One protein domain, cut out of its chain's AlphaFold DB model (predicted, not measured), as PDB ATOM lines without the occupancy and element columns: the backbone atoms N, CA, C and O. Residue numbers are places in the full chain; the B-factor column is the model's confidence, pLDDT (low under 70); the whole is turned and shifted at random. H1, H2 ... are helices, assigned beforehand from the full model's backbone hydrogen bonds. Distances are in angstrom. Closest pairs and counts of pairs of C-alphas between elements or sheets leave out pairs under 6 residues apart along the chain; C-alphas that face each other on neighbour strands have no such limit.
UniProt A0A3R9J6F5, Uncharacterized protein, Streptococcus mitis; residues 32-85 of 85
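AT A GLANCE: This is residues 32 to 85 of the 85 residues of an uncharacterized protein of Streptococcus mitis (UniProt A0A3R9J6F5). Two helices, H1 and H2, fold back on each other as a hairpin, and a short third helix, H3, packs crosswise on residues 60 to 65 of H2, on the side away from H1; the three together have a flat outline. The 54 printed residues hold three named helices, in the order H1, H2, H3, and no named strand: all helix. The whole is compact, with a radius of gyration of the C-alphas of 10.5 A and spans of 28 by 26 by 14 A.

IN THESE COORDINATES: H1, residues 35 to 48, begins at C-alpha 35 (158.235, 149.020, 158.304) and is 19.7 A long. H2, residues 53 to 66, is 20.3 A long. H3, residues 74 to 81, is 10.9 A long and ends at C-alpha 81 (145.112, 149.022, 164.133).

HOW THE PARTS SIT: H1 and H2 touch as a hairpin, opposite ways at a steep tilt of 41 degrees; their closest C-alphas, Ala 46 and Asp 55, are 4.7 A apart. H2 touches H3 with residues 60 to 65 alone, about perpendicular at 81 degrees; the closest C-alphas, Lys 61 and Leu 80, are 5.0 A apart. H1 and H3 are apart. In H1, H2 and H3 every O i to N i+4 pair is within hydrogen-bond range.

THE WHOLE: The farthest C-alphas, Phe 32 and Gln 52, are 30.4 A apart. The printed part has no cut; H1 to H2 is a tight link, H2 to H3 a short one. No printed residue is under 70 in pLDDT.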
ATOM      1  N   PHE A  32     167.741 154.694 160.684       96.12
ATOM      2  CA  PHE A  32     166.868 153.858 161.512       96.12
ATOM      3  C   PHE A  32     166.139 152.836 160.633       96.12
ATOM      4  O   PHE A  32     166.051 153.023 159.424       96.12
ATOM      5  N   PHE A  33     165.655 151.742 161.222       96.94
ATOM      6  CA  PHE A  33     164.827 150.767 160.505       96.94
ATOM      7  C   PHE A  33     163.389 151.288 160.361       96.94
ATOM      8  O   PHE A  33     162.908 151.976 161.268       96.94
ATOM      9  N   ILE A  34     162.696 150.919 159.283       96.50
ATOM     10  CA  ILE A  34     161.273 151.233 159.072       96.50
ATOM     11  C   ILE A  34     160.433 149.951 158.961       96.50
ATOM     12  O   ILE A  34     160.800 148.888 159.483       96.50
ATOM     13  N   ASP A  35     159.241 150.066 158.384       97.06
ATOM     14  CA  ASP A  35     158.235 149.020 158.304       97.06
ATOM     15  C   ASP A  35     158.734 147.792 157.551       97.06
ATOM     16  O   ASP A  35     158.381 146.679 157.942       97.06
ATOM     17  N   ASP A  36     159.612 147.964 156.564       97.38
ATOM     18  CA  ASP A  36     160.273 146.881 155.837       97.38
ATOM     19  C   ASP A  36     160.951 145.871 156.779       97.38
ATOM     20  O   ASP A  36     160.689 144.663 156.693       97.38
ATOM     21  N   THR A  37     161.783 146.322 157.727       98.38
ATOM     22  CA  THR A  37     162.406 145.421 158.718       98.38
ATOM     23  C   THR A  37     161.363 144.807 159.645       98.38
ATOM     24  O   THR A  37     161.410 143.601 159.917       98.38
ATOM     25  N   VAL A  38     160.411 145.606 160.130       98.50
ATOM     26  CA  VAL A  38     159.396 145.136 161.083       98.50
ATOM     27  C   VAL A  38     158.527 144.040 160.453       98.50
ATOM     28  O   VAL A  38     158.316 142.986 161.059       98.50
ATOM     29  N   MET A  39     158.068 144.243 159.219       98.50
ATOM     30  CA  MET A  39     157.251 143.286 158.473       98.50
ATOM     31  C   MET A  39     158.066 142.095 157.974       98.50
ATOM     32  O   MET A  39     157.548 140.981 157.962       98.50
ATOM     33  N   THR A  40     159.353 142.268 157.663       98.38
ATOM     34  CA  THR A  40     160.257 141.141 157.375       98.38
ATOM     35  C   THR A  40     160.359 140.187 158.570       98.38
ATOM     36  O   THR A  40     160.293 138.967 158.396       98.38
ATOM     37  N   CYS A  41     160.467 140.713 159.795       98.56
ATOM     38  CA  CYS A  41     160.443 139.903 161.017       98.56
ATOM     39  C   CYS A  41     159.074 139.248 161.253       98.56
ATOM     40  O   CYS A  41     159.020 138.069 161.602       98.56
ATOM     41  N   ALA A  42     157.978 139.970 161.006       98.62
ATOM     42  CA  ALA A  42     156.626 139.420 161.114       98.62
ATOM     43  C   ALA A  42     156.400 138.241 160.151       98.62
ATOM     44  O   ALA A  42     155.886 137.198 160.548       98.62
ATOM     45  N   VAL A  43     156.839 138.373 158.898       98.62
ATOM     46  CA  VAL A  43     156.781 137.309 157.885       98.62
ATOM     47  C   VAL A  43     157.616 136.101 158.307       98.62
ATOM     48  O   VAL A  43     157.162 134.967 158.160       98.62
ATOM     49  N   ALA A  44     158.811 136.320 158.862       98.62
ATOM     50  CA  ALA A  44     159.631 135.229 159.382       98.62
ATOM     51  C   ALA A  44     158.918 134.476 160.519       98.62
ATOM     52  O   ALA A  44     158.895 133.247 160.506       98.62
ATOM     53  N   GLU A  45     158.296 135.190 161.463       98.69
ATOM     54  CA  GLU A  45     157.504 134.578 162.539       98.69
ATOM     55  C   GLU A  45     156.317 133.775 161.994       98.69
ATOM     56  O   GLU A  45     156.129 132.626 162.385       98.69
ATOM     57  N   ALA A  46     155.566 134.327 161.041       98.75
ATOM     58  CA  ALA A  46     154.444 133.634 160.414       98.75
ATOM     59  C   ALA A  46     154.861 132.317 159.740       98.75
ATOM     60  O   ALA A  46     154.198 131.294 159.903       98.75
ATOM     61  N   ILE A  47     155.991 132.316 159.024       98.69
ATOM     62  CA  ILE A  47     156.540 131.107 158.392       98.69
ATOM     63  C   ILE A  47     156.928 130.072 159.453       98.69
ATOM     64  O   ILE A  47     156.610 128.894 159.299       98.69
ATOM     65  N   MET A  48     157.581 130.499 160.539       98.50
ATOM     66  CA  MET A  48     157.951 129.607 161.647       98.50
ATOM     67  C   MET A  48     156.729 129.010 162.361       98.50
ATOM     68  O   MET A  48     156.831 127.912 162.904       98.50
ATOM     69  N   ASN A  49     155.580 129.690 162.314       98.31
ATOM     70  CA  ASN A  49     154.327 129.240 162.923       98.31
ATOM     71  C   ASN A  49     153.479 128.314 162.032       98.31
ATOM     72  O   ASN A  49     152.475 127.791 162.500       98.31
ATOM     73  N   GLY A  50     153.890 128.055 160.786       98.25
ATOM     74  CA  GLY A  50     153.182 127.146 159.873       98.25
ATOM     75  C   GLY A  50     152.785 127.769 158.536       98.25
ATOM     76  O   GLY A  50     152.369 127.045 157.627       98.25
ATOM     77  N   GLY A  51     152.955 129.086 158.384       98.12
ATOM     78  CA  GLY A  51     152.810 129.789 157.111       98.12
ATOM     79  C   GLY A  51     151.402 129.737 156.521       98.12
ATOM     80  O   GLY A  51     151.249 129.802 155.300       98.12
ATOM     81  N   GLN A  52     150.369 129.596 157.349       98.31
ATOM     82  CA  GLN A  52     148.984 129.752 156.923       98.31
ATOM     83  C   GLN A  52     148.611 131.232 156.865       98.31
ATOM     84  O   GLN A  52     149.240 132.082 157.493       98.31
ATOM     85  N   LYS A  53     147.549 131.555 156.120       97.75
ATOM     86  CA  LYS A  53     147.051 132.934 155.966       97.75
ATOM     87  C   LYS A  53     146.917 133.663 157.311       97.75
ATOM     88  O   LYS A  53     147.313 134.820 157.418       97.75
ATOM     89  N   ASP A  54     146.354 132.986 158.309       97.94
ATOM     90  CA  ASP A  54     146.126 133.569 159.628       97.94
ATOM     91  C   ASP A  54     147.432 133.831 160.392       97.94
ATOM     92  O   ASP A  54     147.535 134.876 161.027       97.94
ATOM     93  N   ASP A  55     148.466 132.996 160.224       98.50
ATOM     94  CA  ASP A  55     149.784 133.219 160.837       98.50
ATOM     95  C   ASP A  55     150.410 134.537 160.356       98.50
ATOM     96  O   ASP A  55     150.985 135.286 161.147       98.50
ATOM     97  N   PHE A  56     150.262 134.855 159.063       98.62
ATOM     98  CA  PHE A  56     150.734 136.124 158.501       98.62
ATOM     99  C   PHE A  56     149.953 137.315 159.047       98.62
ATOM    100  O   PHE A  56     150.558 138.303 159.456       98.62
ATOM    101  N   ILE A  57     148.620 137.227 159.074       98.44
ATOM    102  CA  ILE A  57     147.767 138.307 159.587       98.44
ATOM    103  C   ILE A  57     148.094 138.582 161.057       98.44
ATOM    104  O   ILE A  57     148.283 139.739 161.441       98.44
ATOM    105  N   ASP A  58     148.203 137.528 161.863       98.44
ATOM    106  CA  ASP A  58     148.445 137.630 163.298       98.44
ATOM    107  C   ASP A  58     149.841 138.178 163.594       98.44
ATOM    108  O   ASP A  58     149.974 139.113 164.391       98.44
ATOM    109  N   ALA A  59     150.876 137.695 162.899       98.75
ATOM    110  CA  ALA A  59     152.227 138.221 163.053       98.75
ATOM    111  C   ALA A  59     152.327 139.680 162.577       98.75
ATOM    112  O   ALA A  59     152.827 140.535 163.310       98.75
ATOM    113  N   MET A  60     151.808 140.024 161.393       98.50
ATOM    114  CA  MET A  60     151.878 141.400 160.881       98.50
ATOM    115  C   MET A  60     151.144 142.378 161.801       98.50
ATOM    116  O   MET A  60     151.698 143.424 162.141       98.50
ATOM    117  N   LYS A  61     149.947 142.029 162.297       98.50
ATOM    118  CA  LYS A  61     149.235 142.860 163.280       98.50
ATOM    119  C   LYS A  61     149.986 142.962 164.604       98.50
ATOM    120  O   LYS A  61     150.063 144.059 165.154       98.50
ATOM    121  N   LYS A  62     150.562 141.870 165.117       98.50
ATOM    122  CA  LYS A  62     151.373 141.875 166.349       98.50
ATOM    123  C   LYS A  62     152.553 142.841 166.234       98.50
ATOM    124  O   LYS A  62     152.674 143.745 167.057       98.50
ATOM    125  N   TYR A  63     153.395 142.689 165.215       98.62
ATOM    126  CA  TYR A  63     154.582 143.532 165.034       98.62
ATOM    127  C   TYR A  63     154.205 144.973 164.681       98.62
ATOM    128  O   TYR A  63     154.760 145.908 165.255       98.62
ATOM    129  N   GLY A  64     153.197 145.163 163.827       98.25
ATOM    130  CA  GLY A  64     152.685 146.484 163.474       98.25
ATOM    131  C   GLY A  64     152.209 147.293 164.680       98.25
ATOM    132  O   GLY A  64     152.461 148.491 164.774       98.25
ATOM    133  N   ARG A  65     151.562 146.629 165.644       97.94
ATOM    134  CA  ARG A  65     151.102 147.250 166.896       97.94
ATOM    135  C   ARG A  65     152.231 147.469 167.907       97.94
ATOM    136  O   ARG A  65     152.152 148.428 168.668       97.94
ATOM    137  N   LEU A  66     153.262 146.620 167.914       98.12
ATOM    138  CA  LEU A  66     154.457 146.800 168.750       98.12
ATOM    139  C   LEU A  66     155.325 147.977 168.284       98.12
ATOM    140  O   LEU A  66     155.903 148.675 169.114       98.12
ATOM    141  N   TYR A  67     155.376 148.228 166.974       97.88
ATOM    142  CA  TYR A  67     156.171 149.296 166.365       97.88
ATOM    143  C   TYR A  67     155.287 150.263 165.565       97.88
ATOM    144  O   TYR A  67     155.455 150.363 164.353       97.88
ATOM    145  N   PRO A  68     154.353 151.001 166.200       96.06
ATOM    146  CA  PRO A  68     153.317 151.771 165.498       96.06
ATOM    147  C   PRO A  68     153.842 152.973 164.696       96.06
ATOM    148  O   PRO A  68     153.095 153.539 163.897       96.06
ATOM    149  N   ASN A  69     155.101 153.361 164.923       94.94
ATOM    150  CA  ASN A  69     155.755 154.530 164.336       94.94
ATOM    151  C   ASN A  69     156.862 154.149 163.332       94.94
ATOM    152  O   ASN A  69     157.760 154.948 163.098       94.94
ATOM    153  N   ALA A  70     156.824 152.938 162.767       96.31
ATOM    154  CA  ALA A  70     157.809 152.454 161.791       96.31
ATOM    155  C   ALA A  70     157.532 152.931 160.346       96.31
ATOM    156  O   ALA A  70     157.839 152.227 159.406       96.31
ATOM    157  N   ASP A  71     156.907 154.095 160.170       95.12
ATOM    158  CA  ASP A  71     156.601 154.705 158.861       95.12
ATOM    159  C   ASP A  71     155.701 153.898 157.896       95.12
ATOM    160  O   ASP A  71     155.784 154.005 156.678       95.12
ATOM    161  N   TYR A  72     154.749 153.126 158.435       97.06
ATOM    162  CA  TYR A  72     153.763 152.442 157.595       97.06
ATOM    163  C   TYR A  72     152.945 153.413 156.739       97.06
ATOM    164  O   TYR A  72     152.351 154.376 157.245       97.06
ATOM    165  N   GLY A  73     152.714 153.029 155.483       96.50
ATOM    166  CA  GLY A  73     151.728 153.683 154.628       96.50
ATOM    167  C   GLY A  73     150.355 153.812 155.309       96.50
ATOM    168  O   GLY A  73     149.848 152.875 155.932       96.50
ATOM    169  N   ALA A  74     149.711 154.975 155.165       95.69
ATOM    170  CA  ALA A  74     148.538 155.361 155.961       95.69
ATOM    171  C   ALA A  74     147.408 154.311 155.999       95.69
ATOM    172  O   ALA A  74     146.847 154.022 157.057       95.69
ATOM    173  N   ARG A  75     147.084 153.702 154.849       97.12
ATOM    174  CA  ARG A  75     146.042 152.661 154.754       97.12
ATOM    175  C   ARG A  75     146.445 151.366 155.454       97.12
ATOM    176  O   ARG A  75     145.604 150.726 156.079       97.12
ATOM    177  N   PHE A  76     147.717 150.995 155.363       97.56
ATOM    178  CA  PHE A  76     148.233 149.797 156.009       97.56
ATOM    179  C   PHE A  76     148.265 149.972 157.530       97.56
ATOM    180  O   PHE A  76     147.769 149.112 158.253       97.56
ATOM    181  N   ASN A  77     148.695 151.141 158.016       97.25
ATOM    182  CA  ASN A  77     148.634 151.485 159.438       97.25
ATOM    183  C   ASN A  77     147.199 151.409 159.994       97.25
ATOM    184  O   ASN A  77     146.968 150.893 161.089       97.25
ATOM    185  N   ALA A  78     146.210 151.878 159.225       97.75
ATOM    186  CA  ALA A  78     144.804 151.748 159.601       97.75
ATOM    187  C   ALA A  78     144.373 150.273 159.720       97.75
ATOM    188  O   ALA A  78     143.707 149.907 160.689       97.75
ATOM    189  N   TRP A  79     144.794 149.406 158.794       98.31
ATOM    190  CA  TRP A  79     144.515 147.969 158.876       98.31
ATOM    191  C   TRP A  79     145.207 147.301 160.073       98.31
ATOM    192  O   TRP A  79     144.553 146.545 160.799       98.31
ATOM    193  N   LEU A  80     146.475 147.623 160.353       98.12
ATOM    194  CA  LEU A  80     147.214 147.106 161.514       98.12
ATOM    195  C   LEU A  80     146.485 147.394 162.838       98.12
ATOM    196  O   LEU A  80     146.427 146.538 163.726       98.12
ATOM    197  N   LYS A  81     145.871 148.577 162.950       96.38
ATOM    198  CA  LYS A  81     145.112 149.022 164.133       96.38
ATOM    199  C   LYS A  81     143.671 148.519 164.183       96.38
ATOM    200  O   LYS A  81     143.069 148.538 165.248       96.38
ATOM    201  N   SER A  82     143.123 148.070 163.060       97.12
ATOM    202  CA  SER A  82     141.762 147.535 162.992       97.12
ATOM    203  C   SER A  82     141.666 146.090 163.490       97.12
ATOM    204  O   SER A  82     142.673 145.372 163.566       97.12
ATOM    205  N   ASP A  83     140.437 145.632 163.718       95.31
ATOM    206  CA  ASP A  83     140.118 144.224 163.995       95.31
ATOM    207  C   ASP A  83     139.907 143.391 162.719       95.31
ATOM    208  O   ASP A  83     139.767 142.172 162.786       95.31
ATOM    209  N   ASN A  84     139.938 144.027 161.543       93.81
ATOM    210  CA  ASN A  84     139.752 143.342 160.265       93.81
ATOM    211  C   ASN A  84     140.933 142.419 159.978       93.81
ATOM    212  O   ASN A  84     142.074 142.883 159.996       93.81
ATOM    213  N   ARG A  85     140.659 141.148 159.687       92.44
ATOM    214  CA  ARG A  85     141.670 140.152 159.312       92.44
ATOM    215  C   ARG A  85     141.990 140.233 157.825       92.44
ATOM    216  O   ARG A  85     141.043 140.163 157.013       92.44
TER     217      ARG A  85